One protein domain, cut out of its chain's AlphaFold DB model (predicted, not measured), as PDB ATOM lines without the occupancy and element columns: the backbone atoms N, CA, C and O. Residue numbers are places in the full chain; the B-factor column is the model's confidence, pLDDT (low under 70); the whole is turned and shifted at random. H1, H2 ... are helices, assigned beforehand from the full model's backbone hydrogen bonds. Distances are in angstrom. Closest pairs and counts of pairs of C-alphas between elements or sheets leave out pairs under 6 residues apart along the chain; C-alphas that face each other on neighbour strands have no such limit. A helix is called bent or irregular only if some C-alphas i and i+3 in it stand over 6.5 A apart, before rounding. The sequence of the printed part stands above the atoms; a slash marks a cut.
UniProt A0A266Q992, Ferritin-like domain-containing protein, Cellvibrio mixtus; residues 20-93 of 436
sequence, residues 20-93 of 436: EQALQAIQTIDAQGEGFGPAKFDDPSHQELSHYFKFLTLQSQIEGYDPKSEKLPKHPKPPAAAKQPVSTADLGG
ATOM      1  N   GLU A  20      15.639   8.936 -34.013       76.94
ATOM      2  CA  GLU A  20      14.905   9.528 -35.133       76.94
ATOM      3  C   GLU A  20      14.267   8.435 -35.995       76.94
ATOM      4  O   GLU A  20      13.087   8.523 -36.325       76.94
ATOM      5  N   GLN A  21      15.008   7.362 -36.284       74.75
ATOM      6  CA  GLN A  21      14.483   6.209 -37.018       74.75
ATOM      7  C   GLN A  21      13.430   5.441 -36.215       74.75
ATOM      8  O   GLN A  21      12.438   4.999 -36.787       74.75
ATOM      9  N   ALA A  22      13.599   5.316 -34.896       75.81
ATOM     10  CA  ALA A  22      12.579   4.718 -34.035       75.81
ATOM     11  C   ALA A  22      11.270   5.526 -34.065       75.81
ATOM     12  O   ALA A  22      10.196   4.954 -34.222       75.81
ATOM     13  N   LEU A  23      11.351   6.859 -33.986       73.19
ATOM     14  CA  LEU A  23      10.183   7.738 -34.109       73.19
ATOM     15  C   LEU A  23       9.536   7.634 -35.494       73.19
ATOM     16  O   LEU A  23       8.312   7.584 -35.582       73.19
ATOM     17  N   GLN A  24      10.336   7.543 -36.556       73.81
ATOM     18  CA  GLN A  24       9.833   7.324 -37.911       73.81
ATOM     19  C   GLN A  24       9.110   5.975 -38.041       73.81
ATOM     20  O   GLN A  24       8.046   5.909 -38.652       73.81
ATOM     21  N   ALA A  25       9.648   4.905 -37.449       75.19
ATOM     22  CA  ALA A  25       9.002   3.594 -37.434       75.19
ATOM     23  C   ALA A  25       7.667   3.629 -36.681       75.19
ATOM     24  O   ALA A  25       6.671   3.141 -37.203       75.19
ATOM     25  N   ILE A  26       7.630   4.258 -35.501       74.19
ATOM     26  CA  ILE A  26       6.401   4.438 -34.714       74.19
ATOM     27  C   ILE A  26       5.356   5.206 -35.522       74.19
ATOM     28  O   ILE A  26       4.224   4.755 -35.624       74.19
ATOM     29  N   GLN A  27       5.736   6.324 -36.146       71.38
ATOM     30  CA  GLN A  27       4.832   7.092 -37.007       71.38
ATOM     31  C   GLN A  27       4.331   6.272 -38.197       71.38
ATOM     32  O   GLN A  27       3.174   6.392 -38.574       71.38
ATOM     33  N   THR A  28       5.183   5.422 -38.773       70.19
ATOM     34  CA  THR A  28       4.799   4.536 -39.877       70.19
ATOM     35  C   THR A  28       3.789   3.487 -39.409       70.19
ATOM     36  O   THR A  28       2.791   3.275 -40.084       70.19
ATOM     37  N   ILE A  29       4.000   2.869 -38.243       71.50
ATOM     38  CA  ILE A  29       3.070   1.891 -37.656       71.50
ATOM     39  C   ILE A  29       1.742   2.553 -37.270       71.50
ATOM     40  O   ILE A  29       0.687   1.991 -37.534       71.50
ATOM     41  N   ASP A  30       1.777   3.748 -36.687       66.50
ATOM     42  CA  ASP A  30       0.568   4.487 -36.310       66.50
ATOM     43  C   ASP A  30      -0.229   4.906 -37.554       66.50
ATOM     44  O   ASP A  30      -1.424   4.644 -37.648       66.50
ATOM     45  N   ALA A  31       0.441   5.460 -38.568       63.25
ATOM     46  CA  ALA A  31      -0.211   5.899 -39.799       63.25
ATOM     47  C   ALA A  31      -0.702   4.732 -40.679       63.25
ATOM     48  O   ALA A  31      -1.797   4.818 -41.228       63.25
ATOM     49  N   GLN A  32       0.081   3.653 -40.813       58.50
ATOM     50  CA  GLN A  32      -0.207   2.541 -41.735       58.50
ATOM     51  C   GLN A  32      -0.821   1.314 -41.062       58.50
ATOM     52  O   GLN A  32      -1.590   0.603 -41.691       58.50
ATOM     53  N   GLY A  33      -0.429   1.001 -39.827       53.62
ATOM     54  CA  GLY A  33      -0.735  -0.263 -39.155       53.62
ATOM     55  C   GLY A  33      -2.104  -0.263 -38.486       53.62
ATOM     56  O   GLY A  33      -2.968  -1.047 -38.877       53.62
ATOM     57  N   GLU A  34      -2.297   0.621 -37.504       57.81
ATOM     58  CA  GLU A  34      -3.515   0.674 -36.674       57.81
ATOM     59  C   GLU A  34      -4.405   1.881 -36.990       57.81
ATOM     60  O   GLU A  34      -5.629   1.755 -37.008       57.81
ATOM     61  N   GLY A  35      -3.815   3.035 -37.314       52.09
ATOM     62  CA  GLY A  35      -4.472   4.115 -38.037       52.09
ATOM     63  C   GLY A  35      -5.801   4.606 -37.470       52.09
ATOM     64  O   GLY A  35      -6.671   4.972 -38.263       52.09
ATOM     65  N   PHE A  36      -5.970   4.698 -36.143       50.47
ATOM     66  CA  PHE A  36      -7.010   5.551 -35.540       50.47
ATOM     67  C   PHE A  36      -6.613   7.036 -35.675       50.47
ATOM     68  O   PHE A  36      -6.618   7.823 -34.729       50.47
ATOM     69  N   GLY A  37      -6.208   7.439 -36.877       61.12
ATOM     70  CA  GLY A  37      -6.037   8.835 -37.225       61.12
ATOM     71  C   GLY A  37      -7.408   9.464 -37.470       61.12
ATOM     72  O   GLY A  37      -8.335   8.784 -37.907       61.12
ATOM     73  N   PRO A  38      -7.583  10.779 -37.272       66.25
ATOM     74  CA  PRO A  38      -8.843  11.440 -37.607       66.25
ATOM     75  C   PRO A  38      -9.138  11.445 -39.120       66.25
ATOM     76  O   PRO A  38     -10.240  11.818 -39.537       66.25
ATOM     77  N   ALA A  39      -8.150  11.075 -39.941       75.12
ATOM     78  CA  ALA A  39      -8.204  11.081 -41.391       75.12
ATOM     79  C   ALA A  39      -8.658   9.730 -41.962       75.12
ATOM     80  O   ALA A  39      -8.390   8.660 -41.427       75.12
ATOM     81  N   LYS A  40      -9.357   9.809 -43.094       81.62
ATOM     82  CA  LYS A  40      -9.807   8.655 -43.883       81.62
ATOM     83  C   LYS A  40      -8.658   7.975 -44.650       81.62
ATOM     84  O   LYS A  40      -8.755   6.793 -44.971       81.62
ATOM     85  N   PHE A  41      -7.628   8.738 -44.986       81.75
ATOM     86  CA  PHE A  41      -6.510   8.313 -45.821       81.75
ATOM     87  C   PHE A  41      -5.253   8.182 -44.970       81.75
ATOM     88  O   PHE A  41      -5.085   8.962 -44.028       81.75
ATOM     89  N   ASP A  42      -4.412   7.205 -45.295       74.38
ATOM     90  CA  ASP A  42      -3.109   7.008 -44.654       74.38
ATOM     91  C   ASP A  42      -1.952   7.615 -45.461       74.38
ATOM     92  O   ASP A  42      -0.802   7.495 -45.053       74.38
ATOM     93  N   ASP A  43      -2.246   8.297 -46.572       71.19
ATOM     94  CA  ASP A  43      -1.267   8.969 -47.419       71.19
ATOM     95  C   ASP A  43      -1.668  10.428 -47.745       71.19
ATOM     96  O   ASP A  43      -2.862  10.748 -47.824       71.19
ATOM     97  N   PRO A  44      -0.700  11.334 -47.997       71.31
ATOM     98  CA  PRO A  44      -0.986  12.731 -48.331       71.31
ATOM     99  C   PRO A  44      -1.746  12.933 -49.649       71.31
ATOM    100  O   PRO A  44      -2.457  13.930 -49.785       71.31
ATOM    101  N   SER A  45      -1.619  12.020 -50.621       77.62
ATOM    102  CA  SER A  45      -2.343  12.112 -51.899       77.62
ATOM    103  C   SER A  45      -3.757  11.565 -51.878       77.62
ATOM    104  O   SER A  45      -4.461  11.679 -52.885       77.62
ATOM    105  N   HIS A  46      -4.183  11.013 -50.744       82.25
ATOM    106  CA  HIS A  46      -5.497  10.417 -50.564       82.25
ATOM    107  C   HIS A  46      -5.787   9.274 -51.556       82.25
ATOM    108  O   HIS A  46      -6.924   9.112 -52.014       82.25
ATOM    109  N   GLN A  47      -4.763   8.503 -51.925       80.19
ATOM    110  CA  GLN A  47      -4.898   7.343 -52.812       80.19
ATOM    111  C   GLN A  47      -5.151   6.043 -52.044       80.19
ATOM    112  O   GLN A  47      -5.761   5.133 -52.605       80.19
ATOM    113  N   GLU A  48      -4.739   5.969 -50.781       78.94
ATOM    114  CA  GLU A  48      -4.811   4.787 -49.937       78.94
ATOM    115  C   GLU A  48      -5.635   5.076 -48.672       78.94
ATOM    116  O   GLU A  48      -5.468   6.065 -47.954       78.94
ATOM    117  N   LEU A  49      -6.634   4.226 -48.433       82.56
ATOM    118  CA  LEU A  49      -7.463   4.317 -47.233       82.56
ATOM    119  C   LEU A  49      -6.699   3.745 -46.044       82.56
ATOM    120  O   LEU A  49      -6.126   2.659 -46.158       82.56
ATOM    121  N   SER A  50      -6.820   4.387 -44.883       79.25
ATOM    122  CA  SER A  50      -6.299   3.800 -43.648       79.25
ATOM    123  C   SER A  50      -6.952   2.444 -43.374       79.25
ATOM    124  O   SER A  50      -8.116   2.213 -43.732       79.25
ATOM    125  N   HIS A  51      -6.228   1.531 -42.717       79.50
ATOM    126  CA  HIS A  51      -6.780   0.231 -42.314       79.50
ATOM    127  C   HIS A  51      -8.080   0.381 -41.524       79.50
ATOM    128  O   HIS A  51      -9.071  -0.277 -41.842       79.50
ATOM    129  N   TYR A  52      -8.124   1.321 -40.576       80.50
ATOM    130  CA  TYR A  52      -9.330   1.600 -39.807       80.50
ATOM    131  C   TYR A  52     -10.521   1.979 -40.700       80.50
ATOM    132  O   TYR A  52     -11.614   1.426 -40.557       80.50
ATOM    133  N   PHE A  53     -10.325   2.862 -41.685       85.44
ATOM    134  CA  PHE A  53     -11.404   3.245 -42.596       85.44
ATOM    135  C   PHE A  53     -11.810   2.106 -43.550       85.44
ATOM    136  O   PHE A  53     -12.995   1.978 -43.880       85.44
ATOM    137  N   LYS A  54     -10.872   1.245 -43.970       87.00
ATOM    138  CA  LYS A  54     -11.182   0.017 -44.726       87.00
ATOM    139  C   LYS A  54     -12.082  -0.915 -43.911       87.00
ATOM    140  O   LYS A  54     -13.084  -1.386 -44.444       87.00
ATOM    141  N   PHE A  55     -11.801  -1.112 -42.621       86.50
ATOM    142  CA  PHE A  55     -12.644  -1.927 -41.740       86.50
ATOM    143  C   PHE A  55     -14.024  -1.307 -41.504       86.50
ATOM    144  O   PHE A  55     -15.020  -2.008 -41.646       86.50
ATOM    145  N   LEU A  56     -14.119   0.009 -41.275       86.25
ATOM    146  CA  LEU A  56     -15.416   0.702 -41.200       86.25
ATOM    147  C   LEU A  56     -16.228   0.558 -42.494       86.25
ATOM    148  O   LEU A  56     -17.456   0.486 -42.456       86.25
ATOM    149  N   THR A  57     -15.547   0.527 -43.642       89.06
ATOM    150  CA  THR A  57     -16.181   0.299 -44.944       89.06
ATOM    151  C   THR A  57     -16.706  -1.128 -45.052       89.06
ATOM    152  O   THR A  57     -17.866  -1.303 -45.423       89.06
ATOM    153  N   LEU A  58     -15.917  -2.134 -44.669       88.81
ATOM    154  CA  LEU A  58     -16.360  -3.531 -44.642       88.81
ATOM    155  C   LEU A  58     -17.537  -3.737 -43.683       88.81
ATOM    156  O   LEU A  58     -18.541  -4.316 -44.085       88.81
ATOM    157  N   GLN A  59     -17.472  -3.189 -42.468       87.31
ATOM    158  CA  GLN A  59     -18.579  -3.227 -41.511       87.31
ATOM    159  C   GLN A  59     -19.848  -2.616 -42.117       87.31
ATOM    160  O   GLN A  59     -20.903  -3.245 -42.101       87.31
ATOM    161  N   SER A  60     -19.735  -1.441 -42.753       89.31
ATOM    162  CA  SER A  60     -20.871  -0.779 -43.410       89.31
ATOM    163  C   SER A  60     -21.523  -1.623 -44.508       89.31
ATOM    164  O   SER A  60     -22.710  -1.451 -44.786       89.31
ATOM    165  N   GLN A  61     -20.738  -2.493 -45.149       89.50
ATOM    166  CA  GLN A  61     -21.158  -3.352 -46.248       89.50
ATOM    167  C   GLN A  61     -21.717  -4.686 -45.765       89.50
ATOM    168  O   GLN A  61     -22.640  -5.185 -46.391       89.50
ATOM    169  N   ILE A  62     -21.180  -5.266 -44.694       86.31
ATOM    170  CA  ILE A  62     -21.557  -6.605 -44.224       86.31
ATOM    171  C   ILE A  62     -22.687  -6.527 -43.192       86.31
ATOM    172  O   ILE A  62     -23.686  -7.226 -43.318       86.31
ATOM    173  N   GLU A  63     -22.557  -5.651 -42.198       81.56
ATOM    174  CA  GLU A  63     -23.462  -5.587 -41.042       81.56
ATOM    175  C   GLU A  63     -24.257  -4.271 -40.987       81.56
ATOM    176  O   GLU A  63     -25.368  -4.212 -40.460       81.56
ATOM    177  N   GLY A  64     -23.724  -3.205 -41.589       83.50
ATOM    178  CA  GLY A  64     -24.256  -1.856 -41.440       83.50
ATOM    179  C   GLY A  64     -23.879  -1.266 -40.081       83.50
ATOM    180  O   GLY A  64     -22.784  -1.502 -39.580       83.50
ATOM    181  N   TYR A  65     -24.771  -0.459 -39.503       81.50
ATOM    182  CA  TYR A  65     -24.568   0.143 -38.183       81.50
ATOM    183  C   TYR A  65     -25.831  -0.015 -37.346       81.50
ATOM    184  O   TYR A  65     -26.864   0.573 -37.678       81.50
ATOM    185  N   ASP A  66     -25.749  -0.783 -36.259       71.06
ATOM    186  CA  ASP A  66     -26.847  -0.891 -35.301       71.06
ATOM    187  C   ASP A  66     -26.845   0.334 -34.367       71.06
ATOM    188  O   ASP A  66     -25.911   0.504 -33.574       71.06
ATOM    189  N   PRO A  67     -27.895   1.180 -34.388       64.12
ATOM    190  CA  PRO A  67     -28.013   2.314 -33.474       64.12
ATOM    191  C   PRO A  67     -28.074   1.926 -31.983       64.12
ATOM    192  O   PRO A  67     -28.016   2.821 -31.138       64.12
ATOM    193  N   LYS A  68     -28.210   0.636 -31.641       65.75
ATOM    194  CA  LYS A  68     -28.263   0.118 -30.265       65.75
ATOM    195  C   LYS A  68     -26.968  -0.540 -29.774       65.75
ATOM    196  O   LYS A  68     -26.836  -0.688 -28.562       65.75
ATOM    197  N   SER A  69     -26.050  -0.929 -30.664       61.56
ATOM    198  CA  SER A  69     -24.931  -1.831 -30.326       61.56
ATOM    199  C   SER A  69     -23.555  -1.158 -30.342       61.56
ATOM    200  O   SER A  69     -22.706  -1.505 -29.526       61.56
ATOM    201  N   GLU A  70     -23.323  -0.148 -31.190       60.78
ATOM    202  CA  GLU A  70     -22.010   0.506 -31.277       60.78
ATOM    203  C   GLU A  70     -22.093   2.030 -31.381       60.78
ATOM    204  O   GLU A  70     -22.774   2.604 -32.235       60.78
ATOM    205  N   LYS A  71     -21.328   2.722 -30.525       71.00
ATOM    206  CA  LYS A  71     -21.037   4.139 -30.746       71.00
ATOM    207  C   LYS A  71     -20.013   4.241 -31.864       71.00
ATOM    208  O   LYS A  71     -18.828   4.004 -31.649       71.00
ATOM    209  N   LEU A  72     -20.481   4.657 -33.033       75.31
ATOM    210  CA  LEU A  72     -19.612   4.978 -34.150       75.31
ATOM    211  C   LEU A  72     -18.552   6.023 -33.773       75.31
ATOM    212  O   LEU A  72     -18.848   6.964 -33.021       75.31
ATOM    213  N   PRO A  73     -17.330   5.903 -34.318       78.12
ATOM    214  CA  PRO A  73     -16.285   6.876 -34.066       78.12
ATOM    215  C   PRO A  73     -16.694   8.242 -34.623       78.12
ATOM    216  O   PRO A  73     -17.336   8.366 -35.668       78.12
ATOM    217  N   LYS A  74     -16.273   9.305 -33.934       81.06
ATOM    218  CA  LYS A  74     -16.442  10.674 -34.436       81.06
ATOM    219  C   LYS A  74     -15.540  10.934 -35.649       81.06
ATOM    220  O   LYS A  74     -15.933  11.661 -36.562       81.06
ATOM    221  N   HIS A  75     -14.338  10.354 -35.638       79.38
ATOM    222  CA  HIS A  75     -13.329  10.493 -36.681       79.38
ATOM    223  C   HIS A  75     -12.578   9.165 -36.913       79.38
ATOM    224  O   HIS A  75     -12.321   8.473 -35.930       79.38
ATOM    225  N   PRO A  76     -12.216   8.839 -38.170       80.88
ATOM    226  CA  PRO A  76     -12.776   9.438 -39.379       80.88
ATOM    227  C   PRO A  76     -14.291   9.198 -39.419       80.88
ATOM    228  O   PRO A  76     -14.792   8.237 -38.840       80.88
ATOM    229  N   LYS A  77     -15.044  10.103 -40.058       86.81
ATOM    230  CA  LYS A  77     -16.498   9.937 -40.169       86.81
ATOM    231  C   LYS A  77     -16.772   8.616 -40.903       86.81
ATOM    232  O   LYS A  77     -16.326   8.512 -42.049       86.81
ATOM    233  N   PRO A  78     -17.498   7.655 -40.307       87.69
ATOM    234  CA  PRO A  78     -17.782   6.393 -40.974       87.69
ATOM    235  C   PRO A  78     -18.518   6.609 -42.300       87.69
ATOM    236  O   PRO A  78     -19.248   7.605 -42.445       87.69
ATOM    237  N   PRO A  79     -18.344   5.704 -43.278       89.19
ATOM    238  CA  PRO A  79     -19.196   5.691 -44.459       89.19
ATOM    239  C   PRO A  79     -20.672   5.532 -44.061       89.19
ATOM    240  O   PRO A  79     -20.997   5.231 -42.921       89.19
ATOM    241  N   ALA A  80     -21.598   5.787 -44.983       88.81
ATOM    242  CA  ALA A  80     -22.993   5.419 -44.748       88.81
ATOM    243  C   ALA A  80     -23.142   3.897 -44.877       88.81
ATOM    244  O   ALA A  80     -22.449   3.295 -45.698       88.81
ATOM    245  N   ALA A  81     -24.066   3.297 -44.121       86.75
ATOM    246  CA  ALA A  81     -24.410   1.889 -44.297       86.75
ATOM    247  C   ALA A  81     -24.770   1.610 -45.766       86.75
ATOM    248  O   ALA A  81     -25.442   2.422 -46.420       86.75
ATOM    249  N   ALA A  82     -24.300   0.480 -46.291       85.69
ATOM    250  CA  ALA A  82     -24.581   0.099 -47.662       85.69
ATOM    251  C   ALA A  82     -26.093  -0.069 -47.858       85.69
ATOM    252  O   ALA A  82     -26.788  -0.679 -47.050       85.69
ATOM    253  N   LYS A  83     -26.619   0.461 -48.969       84.31
ATOM    254  CA  LYS A  83     -28.047   0.318 -49.311       84.31
ATOM    255  C   LYS A  83     -28.453  -1.138 -49.545       84.31
ATOM    256  O   LYS A  83     -29.632  -1.459 -49.450       84.31
ATOM    257  N   GLN A  84     -27.489  -1.963 -49.939       84.12
ATOM    258  CA  GLN A  84     -27.617  -3.392 -50.174       84.12
ATOM    259  C   GLN A  84     -26.414  -4.040 -49.486       84.12
ATOM    260  O   GLN A  84     -25.308  -3.946 -50.025       84.12
ATOM    261  N   PRO A  85     -26.590  -4.575 -48.267       83.81
ATOM    262  CA  PRO A  85     -25.530  -5.293 -47.584       83.81
ATOM    263  C   PRO A  85     -25.099  -6.536 -48.365       83.81
ATOM    264  O   PRO A  85     -25.901  -7.137 -49.083       83.81
ATOM    265  N   VAL A  86     -23.835  -6.917 -48.209       87.00
ATOM    266  CA  VAL A  86     -23.275  -8.163 -48.733       87.00
ATOM    267  C   VAL A  86     -23.990  -9.320 -48.045       87.00
ATOM    268  O   VAL A  86     -23.988  -9.424 -46.820       87.00
ATOM    269  N   SER A  87     -24.630 -10.184 -48.828       85.25
ATOM    270  CA  SER A  87     -25.356 -11.328 -48.289       85.25
ATOM    271  C   SER A  87     -24.407 -12.466 -47.906       85.25
ATOM    272  O   SER A  87     -23.284 -12.570 -48.399       85.25
ATOM    273  N   THR A  88     -24.882 -13.398 -47.080       82.25
ATOM    274  CA  THR A  88     -24.150 -14.644 -46.790       82.25
ATOM    275  C   THR A  88     -23.843 -15.439 -48.065       82.25
ATOM    276  O   THR A  88     -22.801 -16.082 -48.151       82.25
ATOM    277  N   ALA A  89     -24.717 -15.368 -49.077       85.69
ATOM    278  CA  ALA A  89     -24.483 -16.007 -50.368       85.69
ATOM    279  C   ALA A  89     -23.326 -15.346 -51.135       85.69
ATOM    280  O   ALA A  89     -22.510 -16.053 -51.722       85.69
ATOM    281  N   ASP A  90     -23.210 -14.016 -51.072       87.25
ATOM    282  CA  ASP A  90     -22.092 -13.280 -51.677       87.25
ATOM    283  C   ASP A  90     -20.762 -13.624 -50.987       87.25
ATOM    284  O   ASP A  90     -19.738 -13.812 -51.648       87.25
ATOM    285  N   LEU A  91     -20.783 -13.775 -49.657       85.88
ATOM    286  CA  LEU A  91     -19.611 -14.187 -48.878       85.88
ATOM    287  C   LEU A  91     -19.168 -15.622 -49.184       85.88
ATOM    288  O   LEU A  91     -17.975 -15.908 -49.112       85.88
ATOM    289  N   GLY A  92     -20.081 -16.509 -49.589       84.00
ATOM    290  CA  GLY A  92     -19.762 -17.902 -49.923       84.00
ATOM    291  C   GLY A  92     -18.749 -18.073 -51.063       84.00
ATOM    292  O   GLY A  92     -18.156 -19.139 -51.197       84.00
ATOM    293  N   GLY A  93     -18.509 -17.033 -51.874       82.69
ATOM    294  CA  GLY A  93     -17.463 -17.036 -52.902       82.69
ATOM    295  C   GLY A  93     -16.054 -16.696 -52.395       82.69
ATOM    296  O   GLY A  93     -15.090 -16.869 -53.138       82.69
TER     297      GLY A  93
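Overview. This is residues 20 to 93 of the 436 residues of the protein "Ferritin-like domain-containing protein" of Cellvibrio mixtus (UniProt A0A266Q992). Helices H1 and H2 follow each other nearly end to end along the longest axis, with loops beside the junction and H2, and short H3 beyond H2's far end. Residues 20 to 26 of H1 stick out, and residues 63 to 87 loop back along H2. The 74 printed residues hold H1, H2 and H3 in that order, no named strand: all helix, with 31 residues in named elements, under half. The whole is loose, radius of gyration of the C-alphas 14.9 A, spanning 48 by 30 by 21 A.

Along the chain. H1, residues 20 to 34, begins at C-alpha 20 (14.905, 9.528, -35.133) and is 20.5 A long; it is only just irregular, C-alphas 31 and 34 being 6.9 A apart. H2, residues 51 to 62, is 16.4 A long. H3, residues 88 to 91, is 5.0 A long and ends at C-alpha 91 (-19.611, -14.187, -48.878).

Arrangement. H1, with residues 32 to 34 alone, touches residues 51 to 52 of H2; the closest C-alphas, of Glu 34 and His 51, are 6.5 A apart. Their rough tilt is shallow, 4 degrees, the same way. H3 is apart from both. Every O i to N i+4 pair is within hydrogen-bond range in H2, 10 of 11 in H1; H3 is too short for one.

Size, cuts and confidence. The farthest C-alphas, of Glu 20 and Ala 89, are 49.4 A apart. The printed part has no cut; both links are long, 16 and 25 residues. Residues 30 to 38 and 67 to 70 have pLDDT under 70.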